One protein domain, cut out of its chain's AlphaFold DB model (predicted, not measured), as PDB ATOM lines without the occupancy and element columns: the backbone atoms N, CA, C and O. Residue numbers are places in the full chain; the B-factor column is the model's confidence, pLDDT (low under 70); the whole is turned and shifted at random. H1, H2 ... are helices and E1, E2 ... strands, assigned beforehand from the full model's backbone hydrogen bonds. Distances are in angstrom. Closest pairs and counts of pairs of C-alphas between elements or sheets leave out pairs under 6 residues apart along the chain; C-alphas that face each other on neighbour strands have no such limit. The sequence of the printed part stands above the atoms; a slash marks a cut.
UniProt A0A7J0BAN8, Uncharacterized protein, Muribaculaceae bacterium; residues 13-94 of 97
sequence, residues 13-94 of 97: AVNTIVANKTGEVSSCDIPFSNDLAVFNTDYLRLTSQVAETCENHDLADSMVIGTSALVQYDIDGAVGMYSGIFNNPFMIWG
ATOM      1  N   ALA A  13     -23.550 -51.647  -2.236       98.00
ATOM      2  CA  ALA A  13     -23.573 -50.227  -2.554       98.00
ATOM      3  C   ALA A  13     -25.009 -49.697  -2.501       98.00
ATOM      4  O   ALA A  13     -25.968 -50.453  -2.670       98.00
ATOM      5  N   VAL A  14     -25.160 -48.398  -2.262       97.75
ATOM      6  CA  VAL A  14     -26.448 -47.702  -2.312       97.75
ATOM      7  C   VAL A  14     -26.445 -46.799  -3.533       97.75
ATOM      8  O   VAL A  14     -25.630 -45.884  -3.624       97.75
ATOM      9  N   ASN A  15     -27.352 -47.053  -4.469       97.56
ATOM     10  CA  ASN A  15     -27.511 -46.217  -5.648       97.56
ATOM     11  C   ASN A  15     -28.234 -44.919  -5.290       97.56
ATOM     12  O   ASN A  15     -29.240 -44.953  -4.583       97.56
ATOM     13  N   THR A  16     -27.754 -43.796  -5.811       95.88
ATOM     14  CA  THR A  16     -28.403 -42.485  -5.735       95.88
ATOM     15  C   THR A  16     -28.612 -41.943  -7.143       95.88
ATOM     16  O   THR A  16     -27.678 -41.918  -7.946       95.88
ATOM     17  N   ILE A  17     -29.822 -41.464  -7.427       95.75
ATOM     18  CA  ILE A  17     -30.131 -40.752  -8.670       95.75
ATOM     19  C   ILE A  17     -29.744 -39.284  -8.506       95.75
ATOM     20  O   ILE A  17     -30.282 -38.585  -7.646       95.75
ATOM     21  N   VAL A  18     -28.803 -38.825  -9.327       96.19
ATOM     22  CA  VAL A  18     -28.224 -37.480  -9.266       96.19
ATOM     23  C   VAL A  18     -28.740 -36.660 -10.439       96.19
ATOM     24  O   VAL A  18     -28.567 -37.054 -11.589       96.19
ATOM     25  N   ALA A  19     -29.347 -35.505 -10.163       95.19
ATOM     26  CA  ALA A  19     -29.608 -34.510 -11.198       95.19
ATOM     27  C   ALA A  19     -28.270 -33.908 -11.644       95.19
ATOM     28  O   ALA A  19     -27.549 -33.327 -10.832       95.19
ATOM     29  N   ASN A  20     -27.922 -34.081 -12.914       94.50
ATOM     30  CA  ASN A  20     -26.655 -33.606 -13.453       94.50
ATOM     31  C   ASN A  20     -26.783 -32.176 -14.010       94.50
ATOM     32  O   ASN A  20     -27.879 -31.626 -14.153       94.50
ATOM     33  N   LYS A  21     -25.649 -31.553 -14.344       96.19
ATOM     34  CA  LYS A  21     -25.609 -30.157 -14.811       96.19
ATOM     35  C   LYS A  21     -26.331 -29.900 -16.141       96.19
ATOM     36  O   LYS A  21     -26.564 -28.741 -16.477       96.19
ATOM     37  N   THR A  22     -26.666 -30.940 -16.911       96.75
ATOM     38  CA  THR A  22     -27.443 -30.811 -18.156       96.75
ATOM     39  C   THR A  22     -28.952 -30.888 -17.918       96.75
ATOM     40  O   THR A  22     -29.720 -30.718 -18.863       96.75
ATOM     41  N   GLY A  23     -29.389 -31.077 -16.668       92.69
ATOM     42  CA  GLY A  23     -30.799 -31.229 -16.308       92.69
ATOM     43  C   GLY A  23     -31.337 -32.644 -16.531       92.69
ATOM     44  O   GLY A  23     -32.544 -32.856 -16.428       92.69
ATOM     45  N   GLU A  24     -30.461 -33.603 -16.827       95.50
ATOM     46  CA  GLU A  24     -30.780 -35.026 -16.894       95.50
ATOM     47  C   GLU A  24     -30.458 -35.706 -15.554       95.50
ATOM     48  O   GLU A  24     -30.082 -35.060 -14.571       95.50
ATOM     49  N   VAL A  25     -30.628 -37.026 -15.498       94.56
ATOM     50  CA  VAL A  25     -30.282 -37.829 -14.324       94.56
ATOM     51  C   VAL A  25     -29.148 -38.795 -14.640       94.56
ATOM     52  O   VAL A  25     -29.129 -39.412 -15.704       94.56
ATOM     53  N   SER A  26     -28.234 -38.951 -13.690       96.94
ATOM     54  CA  SER A  26     -27.126 -39.906 -13.729       96.94
ATOM     55  C   SER A  26     -27.180 -40.821 -12.499       96.94
ATOM     56  O   SER A  26     -27.670 -40.437 -11.433       96.94
ATOM     57  N   SER A  27     -26.695 -42.050 -12.656       96.44
ATOM     58  CA  SER A  27     -26.642 -43.076 -11.610       96.44
ATOM     59  C   SER A  27     -25.349 -42.958 -10.802       96.44
ATOM     60  O   SER A  27     -24.274 -42.798 -11.379       96.44
ATOM     61  N   CYS A  28     -25.430 -43.046  -9.475       98.25
ATOM     62  CA  CYS A  28     -24.264 -42.993  -8.598       98.25
ATOM     63  C   CYS A  28     -24.345 -44.054  -7.495       98.25
ATOM     64  O   CYS A  28     -25.045 -43.874  -6.499       98.25
ATOM     65  N   ASP A  29     -23.589 -45.138  -7.638       98.38
ATOM     66  CA  ASP A  29     -23.431 -46.177  -6.624       98.38
ATOM     67  C   ASP A  29     -22.428 -45.745  -5.556       98.38
ATOM     68  O   ASP A  29     -21.256 -45.505  -5.839       98.38
ATOM     69  N   ILE A  30     -22.866 -45.676  -4.304       98.50
ATOM     70  CA  ILE A  30     -22.031 -45.259  -3.178       98.50
ATOM     71  C   ILE A  30     -21.653 -46.506  -2.376       98.50
ATOM     72  O   ILE A  30     -22.560 -47.221  -1.931       98.50
ATOM     73  N   PRO A  31     -20.353 -46.795  -2.174       98.19
ATOM     74  CA  PRO A  31     -19.926 -47.934  -1.370       98.19
ATOM     75  C   PRO A  31     -20.532 -47.876   0.032       98.19
ATOM     76  O   PRO A  31     -20.463 -46.852   0.709       98.19
ATOM     77  N   PHE A  32     -21.120 -48.980   0.489       97.81
ATOM     78  CA  PHE A  32     -21.604 -49.059   1.860       97.81
ATOM     79  C   PHE A  32     -20.433 -49.008   2.851       97.81
ATOM     80  O   PHE A  32     -19.416 -49.680   2.673       97.81
ATOM     81  N   SER A  33     -20.619 -48.268   3.941       97.94
ATOM     82  CA  SER A  33     -19.725 -48.267   5.094       97.94
ATOM     83  C   SER A  33     -20.544 -48.424   6.372       97.94
ATOM     84  O   SER A  33     -21.619 -47.843   6.504       97.94
ATOM     85  N   ASN A  34     -20.004 -49.172   7.337       97.31
ATOM     86  CA  ASN A  34     -20.561 -49.234   8.692       97.31
ATOM     87  C   ASN A  34     -20.339 -47.928   9.477       97.31
ATOM     88  O   ASN A  34     -20.945 -47.735  10.528       97.31
ATOM     89  N   ASP A  35     -19.465 -47.048   8.984       98.25
ATOM     90  CA  ASP A  35     -19.267 -45.703   9.510       98.25
ATOM     91  C   ASP A  35     -20.032 -44.694   8.644       98.25
ATOM     92  O   ASP A  35     -19.703 -44.466   7.475       98.25
ATOM     93  N   LEU A  36     -21.046 -44.069   9.246       97.81
ATOM     94  CA  LEU A  36     -21.891 -43.077   8.588       97.81
ATOM     95  C   LEU A  36     -21.098 -41.854   8.108       97.81
ATOM     96  O   LEU A  36     -21.441 -41.283   7.076       97.81
ATOM     97  N   ALA A  37     -20.043 -41.446   8.817       98.38
ATOM     98  CA  ALA A  37     -19.232 -40.300   8.415       98.38
ATOM     99  C   ALA A  37     -18.429 -40.604   7.142       98.38
ATOM    100  O   ALA A  37     -18.328 -39.751   6.256       98.38
ATOM    101  N   VAL A  38     -17.917 -41.832   7.023       98.62
ATOM    102  CA  VAL A  38     -17.254 -42.316   5.802       98.62
ATOM    103  C   VAL A  38     -18.258 -42.372   4.654       98.62
ATOM    104  O   VAL A  38     -18.017 -41.760   3.616       98.62
ATOM    105  N   PHE A  39     -19.420 -42.999   4.871       98.44
ATOM    106  CA  PHE A  39     -20.473 -43.067   3.856       98.44
ATOM    107  C   PHE A  39     -20.906 -41.672   3.382       98.44
ATOM    108  O   PHE A  39     -21.014 -41.433   2.186       98.44
ATOM    109  N   ASN A  40     -21.103 -40.724   4.304       98.56
ATOM    110  CA  ASN A  40     -21.476 -39.350   3.972       98.56
ATOM    111  C   ASN A  40     -20.378 -38.615   3.185       98.56
ATOM    112  O   ASN A  40     -20.675 -37.856   2.265       98.56
ATOM    113  N   THR A  41     -19.110 -38.842   3.528       98.69
ATOM    114  CA  THR A  41     -17.978 -38.254   2.797       98.69
ATOM    115  C   THR A  41     -17.945 -38.755   1.355       98.69
ATOM    116  O   THR A  41     -17.831 -37.953   0.426       98.69
ATOM    117  N   ASP A  42     -18.104 -40.065   1.155       98.62
ATOM    118  CA  ASP A  42     -18.176 -40.659  -0.179       98.62
ATOM    119  C   ASP A  42     -19.428 -40.220  -0.937       98.62
ATOM    120  O   ASP A  42     -19.320 -39.866  -2.109       98.62
ATOM    121  N   TYR A  43     -20.581 -40.147  -0.266       98.50
ATOM    122  CA  TYR A  43     -21.827 -39.634  -0.832       98.50
ATOM    123  C   TYR A  43     -21.625 -38.242  -1.429       98.50
ATOM    124  O   TYR A  43     -21.871 -38.041  -2.617       98.50
ATOM    125  N   LEU A  44     -21.132 -37.285  -0.637       98.62
ATOM    126  CA  LEU A  44     -20.971 -35.897  -1.079       98.62
ATOM    127  C   LEU A  44     -19.958 -35.781  -2.220       98.62
ATOM    128  O   LEU A  44     -20.203 -35.085  -3.205       98.62
ATOM    129  N   ARG A  45     -18.826 -36.482  -2.107       98.69
ATOM    130  CA  ARG A  45     -17.764 -36.451  -3.115       98.69
ATOM    131  C   ARG A  45     -18.223 -37.052  -4.444       98.69
ATOM    132  O   ARG A  45     -18.040 -36.426  -5.485       98.69
ATOM    133  N   LEU A  46     -18.790 -38.257  -4.415       98.69
ATOM    134  CA  LEU A  46     -19.174 -38.994  -5.621       98.69
ATOM    135  C   LEU A  46     -20.365 -38.342  -6.320       98.69
ATOM    136  O   LEU A  46     -20.312 -38.133  -7.527       98.69
ATOM    137  N   THR A  47     -21.400 -37.946  -5.575       98.38
ATOM    138  CA  THR A  47     -22.572 -37.287  -6.177       98.38
ATOM    139  C   THR A  47     -22.213 -35.940  -6.797       98.38
ATOM    140  O   THR A  47     -22.686 -35.639  -7.891       98.38
ATOM    141  N   SER A  48     -21.319 -35.162  -6.175       98.38
ATOM    142  CA  SER A  48     -20.803 -33.927  -6.775       98.38
ATOM    143  C   SER A  48     -20.025 -34.202  -8.062       98.38
ATOM    144  O   SER A  48     -20.218 -33.490  -9.043       98.38
ATOM    145  N   GLN A  49     -19.176 -35.233  -8.086       98.56
ATOM    146  CA  GLN A  49     -18.449 -35.617  -9.294       98.56
ATOM    147  C   GLN A  49     -19.413 -36.016 -10.418       98.56
ATOM    148  O   GLN A  49     -19.300 -35.484 -11.517       98.56
ATOM    149  N   VAL A  50     -20.382 -36.894 -10.139       98.50
ATOM    150  CA  VAL A  50     -21.386 -37.353 -11.113       98.50
ATOM    151  C   VAL A  50     -22.234 -36.192 -11.639       98.50
ATOM    152  O   VAL A  50     -22.483 -36.106 -12.841       98.50
ATOM    153  N   ALA A  51     -22.639 -35.261 -10.769       98.12
ATOM    154  CA  ALA A  51     -23.402 -34.084 -11.178       98.12
ATOM    155  C   ALA A  51     -22.631 -33.211 -12.186       98.12
ATOM    156  O   ALA A  51     -23.225 -32.674 -13.123       98.12
ATOM    157  N   GLU A  52     -21.311 -33.100 -12.011       98.06
ATOM    158  CA  GLU A  52     -20.435 -32.284 -12.853       98.06
ATOM    159  C   GLU A  52     -19.981 -32.985 -14.135       98.06
ATOM    160  O   GLU A  52     -19.834 -32.332 -15.172       98.06
ATOM    161  N   THR A  53     -19.729 -34.293 -14.102       97.88
ATOM    162  CA  THR A  53     -19.264 -35.038 -15.284       97.88
ATOM    163  C   THR A  53     -20.411 -35.529 -16.158       97.88
ATOM    164  O   THR A  53     -20.189 -35.777 -17.340       97.88
ATOM    165  N   CYS A  54     -21.623 -35.640 -15.605       97.69
ATOM    166  CA  CYS A  54     -22.767 -36.339 -16.202       97.69
ATOM    167  C   CYS A  54     -22.516 -37.840 -16.454       97.69
ATOM    168  O   CYS A  54     -23.317 -38.493 -17.124       97.69
ATOM    169  N   GLU A  55     -21.431 -38.404 -15.919       97.75
ATOM    170  CA  GLU A  55     -21.082 -39.818 -16.075       97.75
ATOM    171  C   GLU A  55     -21.602 -40.630 -14.893       97.75
ATOM    172  O   GLU A  55     -21.509 -40.197 -13.746       97.75
ATOM    173  N   ASN A  56     -22.122 -41.826 -15.169       97.75
ATOM    174  CA  ASN A  56     -22.526 -42.737 -14.107       97.75
ATOM    175  C   ASN A  56     -21.310 -43.224 -13.313       97.75
ATOM    176  O   ASN A  56     -20.238 -43.468 -13.870       97.75
ATOM    177  N   HIS A  57     -21.509 -43.433 -12.017       97.88
ATOM    178  CA  HIS A  57     -20.572 -44.150 -11.166       97.88
ATOM    179  C   HIS A  57     -21.185 -45.504 -10.798       97.88
ATOM    180  O   HIS A  57     -22.001 -45.573  -9.882       97.88
ATOM    181  N   ASP A  58     -20.801 -46.562 -11.514       96.81
ATOM    182  CA  ASP A  58     -21.379 -47.904 -11.364       96.81
ATOM    183  C   ASP A  58     -20.387 -48.869 -10.685       96.81
ATOM    184  O   ASP A  58     -19.218 -48.963 -11.071       96.81
ATOM    185  N   LEU A  59     -20.854 -49.631  -9.690       96.12
ATOM    186  CA  LEU A  59     -20.051 -50.612  -8.945       96.12
ATOM    187  C   LEU A  59     -20.493 -52.046  -9.271       96.12
ATOM    188  O   LEU A  59     -21.195 -52.694  -8.497       96.12
ATOM    189  N   ALA A  60     -20.039 -52.560 -10.419       90.81
ATOM    190  CA  ALA A  60     -20.473 -53.851 -10.973       90.81
ATOM    191  C   ALA A  60     -20.233 -55.075 -10.058       90.81
ATOM    192  O   ALA A  60     -20.994 -56.044 -10.113       90.81
ATOM    193  N   ASP A  61     -19.209 -55.024  -9.201       92.50
ATOM    194  CA  ASP A  61     -18.838 -56.116  -8.287       92.50
ATOM    195  C   ASP A  61     -19.510 -56.014  -6.904       92.50
ATOM    196  O   ASP A  61     -19.147 -56.734  -5.974       92.50
ATOM    197  N   SER A  62     -20.502 -55.132  -6.746       94.81
ATOM    198  CA  SER A  62     -21.281 -54.977  -5.514       94.81
ATOM    199  C   SER A  62     -22.751 -55.330  -5.721       94.81
ATOM    200  O   SER A  62     -23.322 -55.145  -6.795       94.81
ATOM    201  N   MET A  63     -23.414 -55.781  -4.655       94.94
ATOM    202  CA  MET A  63     -24.874 -55.790  -4.647       94.94
ATOM    203  C   MET A  63     -25.366 -54.355  -4.456       94.94
ATOM    204  O   MET A  63     -25.236 -53.784  -3.376       94.94
ATOM    205  N   VAL A  64     -25.945 -53.774  -5.500       95.62
ATOM    206  CA  VAL A  64     -26.456 -52.401  -5.468       95.62
ATOM    207  C   VAL A  64     -27.907 -52.381  -4.997       95.62
ATOM    208  O   VAL A  64     -28.763 -53.004  -5.623       95.62
ATOM    209  N   ILE A  65     -28.195 -51.648  -3.925       95.69
ATOM    210  CA  ILE A  65     -29.555 -51.312  -3.503       95.69
ATOM    211  C   ILE A  65     -30.004 -50.093  -4.304       95.69
ATOM    212  O   ILE A  65     -29.439 -49.010  -4.151       95.69
ATOM    213  N   GLY A  66     -31.010 -50.269  -5.156       93.88
ATOM    214  CA  GLY A  66     -31.553 -49.182  -5.963       93.88
ATOM    215  C   GLY A  66     -32.356 -48.207  -5.107       93.88
ATOM    216  O   GLY A  66     -33.114 -48.641  -4.234       93.88
ATOM    217  N   THR A  67     -32.220 -46.902  -5.349       94.56
ATOM    218  CA  THR A  67     -33.061 -45.917  -4.667       94.56
ATOM    219  C   THR A  67     -33.599 -44.827  -5.585       94.56
ATOM    220  O   THR A  67     -33.028 -44.545  -6.635       94.56
ATOM    221  N   SER A  68     -34.716 -44.209  -5.197       91.69
ATOM    222  CA  SER A  68     -35.237 -42.997  -5.828       91.69
ATOM    223  C   SER A  68     -35.973 -42.125  -4.811       91.69
ATOM    224  O   SER A  68     -36.575 -42.627  -3.861       91.69
ATOM    225  N   ALA A  69     -35.937 -40.810  -5.012       91.75
ATOM    226  CA  ALA A  69     -36.590 -39.839  -4.144       91.75
ATOM    227  C   ALA A  69     -37.449 -38.880  -4.981       91.75
ATOM    228  O   ALA A  69     -36.948 -37.961  -5.626       91.75
ATOM    229  N   LEU A  70     -38.764 -39.085  -4.950       90.56
ATOM    230  CA  LEU A  70     -39.770 -38.263  -5.620       90.56
ATOM    231  C   LEU A  70     -40.424 -37.325  -4.599       90.56
ATOM    232  O   LEU A  70     -41.630 -37.346  -4.375       90.56
ATOM    233  N   VAL A  71     -39.603 -36.482  -3.969       90.75
ATOM    234  CA  VAL A  71     -39.974 -35.659  -2.797       90.75
ATOM    235  C   VAL A  71     -41.060 -34.605  -3.055       90.75
ATOM    236  O   VAL A  71     -41.537 -33.968  -2.120       90.75
ATOM    237  N   GLN A  72     -41.452 -34.405  -4.312       91.12
ATOM    238  CA  GLN A  72     -42.525 -33.488  -4.706       91.12
ATOM    239  C   GLN A  72     -43.902 -34.163  -4.761       91.12
ATOM    240  O   GLN A  72     -44.904 -33.471  -4.932       91.12
ATOM    241  N   TYR A  73     -43.961 -35.489  -4.621       92.56
ATOM    242  CA  TYR A  73     -45.165 -36.280  -4.852       92.56
ATOM    243  C   TYR A  73     -45.530 -37.114  -3.631       92.56
ATOM    244  O   TYR A  73     -44.670 -37.741  -3.012       92.56
ATOM    245  N   ASP A  74     -46.823 -37.163  -3.335       93.19
ATOM    246  CA  ASP A  74     -47.391 -38.186  -2.466       93.19
ATOM    247  C   ASP A  74     -47.483 -39.491  -3.268       93.19
ATOM    248  O   ASP A  74     -47.906 -39.494  -4.427       93.19
ATOM    249  N   ILE A  75     -47.014 -40.594  -2.684       91.12
ATOM    250  CA  ILE A  75     -46.922 -41.889  -3.365       91.12
ATOM    251  C   ILE A  75     -47.833 -42.882  -2.651       91.12
ATOM    252  O   ILE A  75     -47.502 -43.358  -1.569       91.12
ATOM    253  N   ASP A  76     -48.941 -43.246  -3.293       91.69
ATOM    254  CA  ASP A  76     -49.838 -44.305  -2.805       91.69
ATOM    255  C   ASP A  76     -49.349 -45.712  -3.185       91.69
ATOM    256  O   ASP A  76     -49.738 -46.714  -2.584       91.69
ATOM    257  N   GLY A  77     -48.483 -45.808  -4.196       90.38
ATOM    258  CA  GLY A  77     -47.903 -47.067  -4.636       90.38
ATOM    259  C   GLY A  77     -46.866 -46.897  -5.739       90.38
ATOM    260  O   GLY A  77     -46.866 -45.919  -6.482       90.38
ATOM    261  N   ALA A  78     -45.988 -47.889  -5.858       88.50
ATOM    262  CA  ALA A  78     -45.010 -48.001  -6.932       88.50
ATOM    263  C   ALA A  78     -45.004 -49.437  -7.463       88.50
ATOM    264  O   ALA A  78     -45.057 -50.394  -6.691       88.50
ATOM    265  N   VAL A  79     -44.940 -49.589  -8.785       87.62
ATOM    266  CA  VAL A  79     -44.932 -50.896  -9.451       87.62
ATOM    267  C   VAL A  79     -43.688 -50.998 -10.322       87.62
ATOM    268  O   VAL A  79     -43.503 -50.210 -11.247       87.62
ATOM    269  N   GLY A  80     -42.841 -51.990 -10.047       80.81
ATOM    270  CA  GLY A  80     -41.660 -52.296 -10.855       80.81
ATOM    271  C   GLY A  80     -42.033 -53.008 -12.157       80.81
ATOM    272  O   GLY A  80     -41.968 -54.236 -12.231       80.81
ATOM    273  N   MET A  81     -42.434 -52.248 -13.179       78.94
ATOM    274  CA  MET A  81     -42.721 -52.783 -14.514       78.94
ATOM    275  C   MET A  81     -41.431 -53.278 -15.190       78.94
ATOM    276  O   MET A  81     -40.394 -52.630 -15.094       78.94
ATOM    277  N   TYR A  82     -41.495 -54.418 -15.886       68.88
ATOM    278  CA  TYR A  82     -40.362 -55.021 -16.619       68.88
ATOM    279  C   TYR A  82     -39.178 -55.488 -15.755       68.88
ATOM    280  O   TYR A  82     -38.062 -55.653 -16.249       68.88
ATOM    281  N   SER A  83     -39.421 -55.773 -14.477       62.59
ATOM    282  CA  SER A  83     -38.450 -56.479 -13.649       62.59
ATOM    283  C   SER A  83     -38.361 -57.937 -14.116       62.59
ATOM    284  O   SER A  83     -39.264 -58.743 -13.914       62.59
ATOM    285  N   GLY A  84     -37.272 -58.287 -14.803       71.25
ATOM    286  CA  GLY A  84     -36.870 -59.685 -14.956       71.25
ATOM    287  C   GLY A  84     -36.528 -60.306 -13.593       71.25
ATOM    288  O   GLY A  84     -37.003 -59.877 -12.544       71.25
ATOM    289  N   ILE A  85     -35.637 -61.296 -13.566       70.88
ATOM    290  CA  ILE A  85     -35.152 -61.854 -12.293       70.88
ATOM    291  C   ILE A  85     -34.092 -60.909 -11.697       70.88
ATOM    292  O   ILE A  85     -32.888 -61.145 -11.818       70.88
ATOM    293  N   PHE A  86     -34.549 -59.824 -11.071       74.00
ATOM    294  CA  PHE A  86     -33.722 -58.908 -10.288       74.00
ATOM    295  C   PHE A  86     -33.887 -59.217  -8.803       74.00
ATOM    296  O   PHE A  86     -34.986 -59.166  -8.260       74.00
ATOM    297  N   ASN A  87     -32.776 -59.552  -8.149       83.62
ATOM    298  CA  ASN A  87     -32.771 -59.904  -6.727       83.62
ATOM    299  C   ASN A  87     -32.413 -58.711  -5.835       83.62
ATOM    300  O   ASN A  87     -32.550 -58.795  -4.617       83.62
ATOM    301  N   ASN A  88     -31.903 -57.633  -6.431       89.25
ATOM    302  CA  ASN A  88     -31.465 -56.469  -5.687       89.25
ATOM    303  C   ASN A  88     -32.690 -55.656  -5.247       89.25
ATOM    304  O   ASN A  88     -33.590 -55.433  -6.062       89.25
ATOM    305  N   PRO A  89     -32.746 -55.217  -3.981       91.06
ATOM    306  CA  PRO A  89     -33.870 -54.437  -3.487       91.06
ATOM    307  C   PRO A  89     -33.892 -53.032  -4.102       91.06
ATOM    308  O   PRO A  89     -32.853 -52.486  -4.482       91.06
ATOM    309  N   PHE A  90     -35.089 -52.445  -4.144       91.31
ATOM    310  CA  PHE A  90     -35.319 -51.076  -4.598       91.31
ATOM    311  C   PHE A  90     -36.174 -50.313  -3.581       91.31
ATOM    312  O   PHE A  90     -37.202 -50.827  -3.137       91.31
ATOM    313  N   MET A  91     -35.763 -49.099  -3.215       92.69
ATOM    314  CA  MET A  91     -36.471 -48.230  -2.268       92.69
ATOM    315  C   MET A  91     -36.878 -46.910  -2.927       92.69
ATOM    316  O   MET A  91     -36.109 -46.324  -3.683       92.69
ATOM    317  N   ILE A  92     -38.086 -46.427  -2.633       92.44
ATOM    318  CA  ILE A  92     -38.600 -45.153  -3.153       92.44
ATOM    319  C   ILE A  92     -39.142 -44.341  -1.987       92.44
ATOM    320  O   ILE A  92     -39.946 -44.852  -1.209       92.44
ATOM    321  N   TRP A  93     -38.741 -43.076  -1.901       93.25
ATOM    322  CA  TRP A  93     -39.326 -42.110  -0.972       93.25
ATOM    323  C   TRP A  93     -40.158 -41.075  -1.722       93.25
ATOM    324  O   TRP A  93     -39.741 -40.565  -2.762       93.25
ATOM    325  N   GLY A  94     -41.336 -40.774  -1.178       93.31
ATOM    326  CA  GLY A  94     -42.168 -39.655  -1.604       93.31
ATOM    327  C   GLY A  94     -41.939 -38.421  -0.741       93.31
ATOM    328  O   GLY A  94     -40.983 -38.330   0.033       93.31
TER     329      GLY A  94
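This is residues 13 to 94 of the 97 residues of an uncharacterized protein of Muribaculaceae bacterium (UniProt A0A7J0BAN8). A strongly twisted sheet of four strands has one helix, H1, packed over one face at its E2 and E1 end, while the opposite face bears no named helix. At the other end of the sheet, beyond E4, the long link from E3 to E4 swings out as a wide loop, of which residues 81 to 86 stand free. The printed part has 82 residues, with four named strands and one named helix in the order E1, E2, H1, E3, E4, and its class is mixed, helices and strands. The sheet is mixed, in the order E2, E1, E3, E4. The whole is compact, with a radius of gyration of the C-alphas of 13.5 A and spans of 32 by 29 by 22 A.

E1, residues 13 to 19, begins at C-alpha 13 at (-23.573, -50.227, -2.554) and is 18.9 A long from first to last C-alpha. E2, residues 25 to 31, measures 19.4 A. H1, residues 36 to 53, runs 25.3 A from C-alpha 36 at (-21.891, -43.077, 8.588). E3, residues 63 to 69, measures 19.8 A. E4, residues 90 to 93, is 10.5 A long and ends at C-alpha 93 at (-39.326, -42.110, -0.972).

E1 and E2 form a hairpin, antiparallel at 153 degrees between their directions, with N 16 and O 28 at 2.8 A and N 28 and O 16 at 2.9 A, within hydrogen-bond range. E1 and E3 are parallel at 34 degrees, with N 65 and O 13 at 2.8 A. E3 and E4 are parallel at 21 degrees, with N 91 and O 66 at 2.9 A. The pairing of E3 is staggered: its residues 64 to 65 pair with E1 and 66 to 69 with E4. E2 and E4 are the edge strands and are apart. H1 is on the sheet, in two layers with it, the helix on one face, at a height over the sheet of 8.8 A. It lies over E2 and E1, and on the local plane it runs slantwise to the strands, but only just, at 30.2 degrees to E2. The closest C-alphas of E2 and H1 are those of Ile 30 and Tyr 43, 6.1 A apart; for E1 and H1 they are those of Val 18 and Ala 51, 6.2 A apart. In H1 every O i to N i+4 pair is within hydrogen-bond range.

The two C-alphas farthest apart are those of Ala 37 and Tyr 82, at 35.9 A. The printed part has no cut. The links E1 to E2 and E2 to H1 are tight, H1 to E3 is short, and E3 to E4 is long, with 20 residues. The mean pLDDT of the printed part is 93.4, and residues 82 to 83 are under 70.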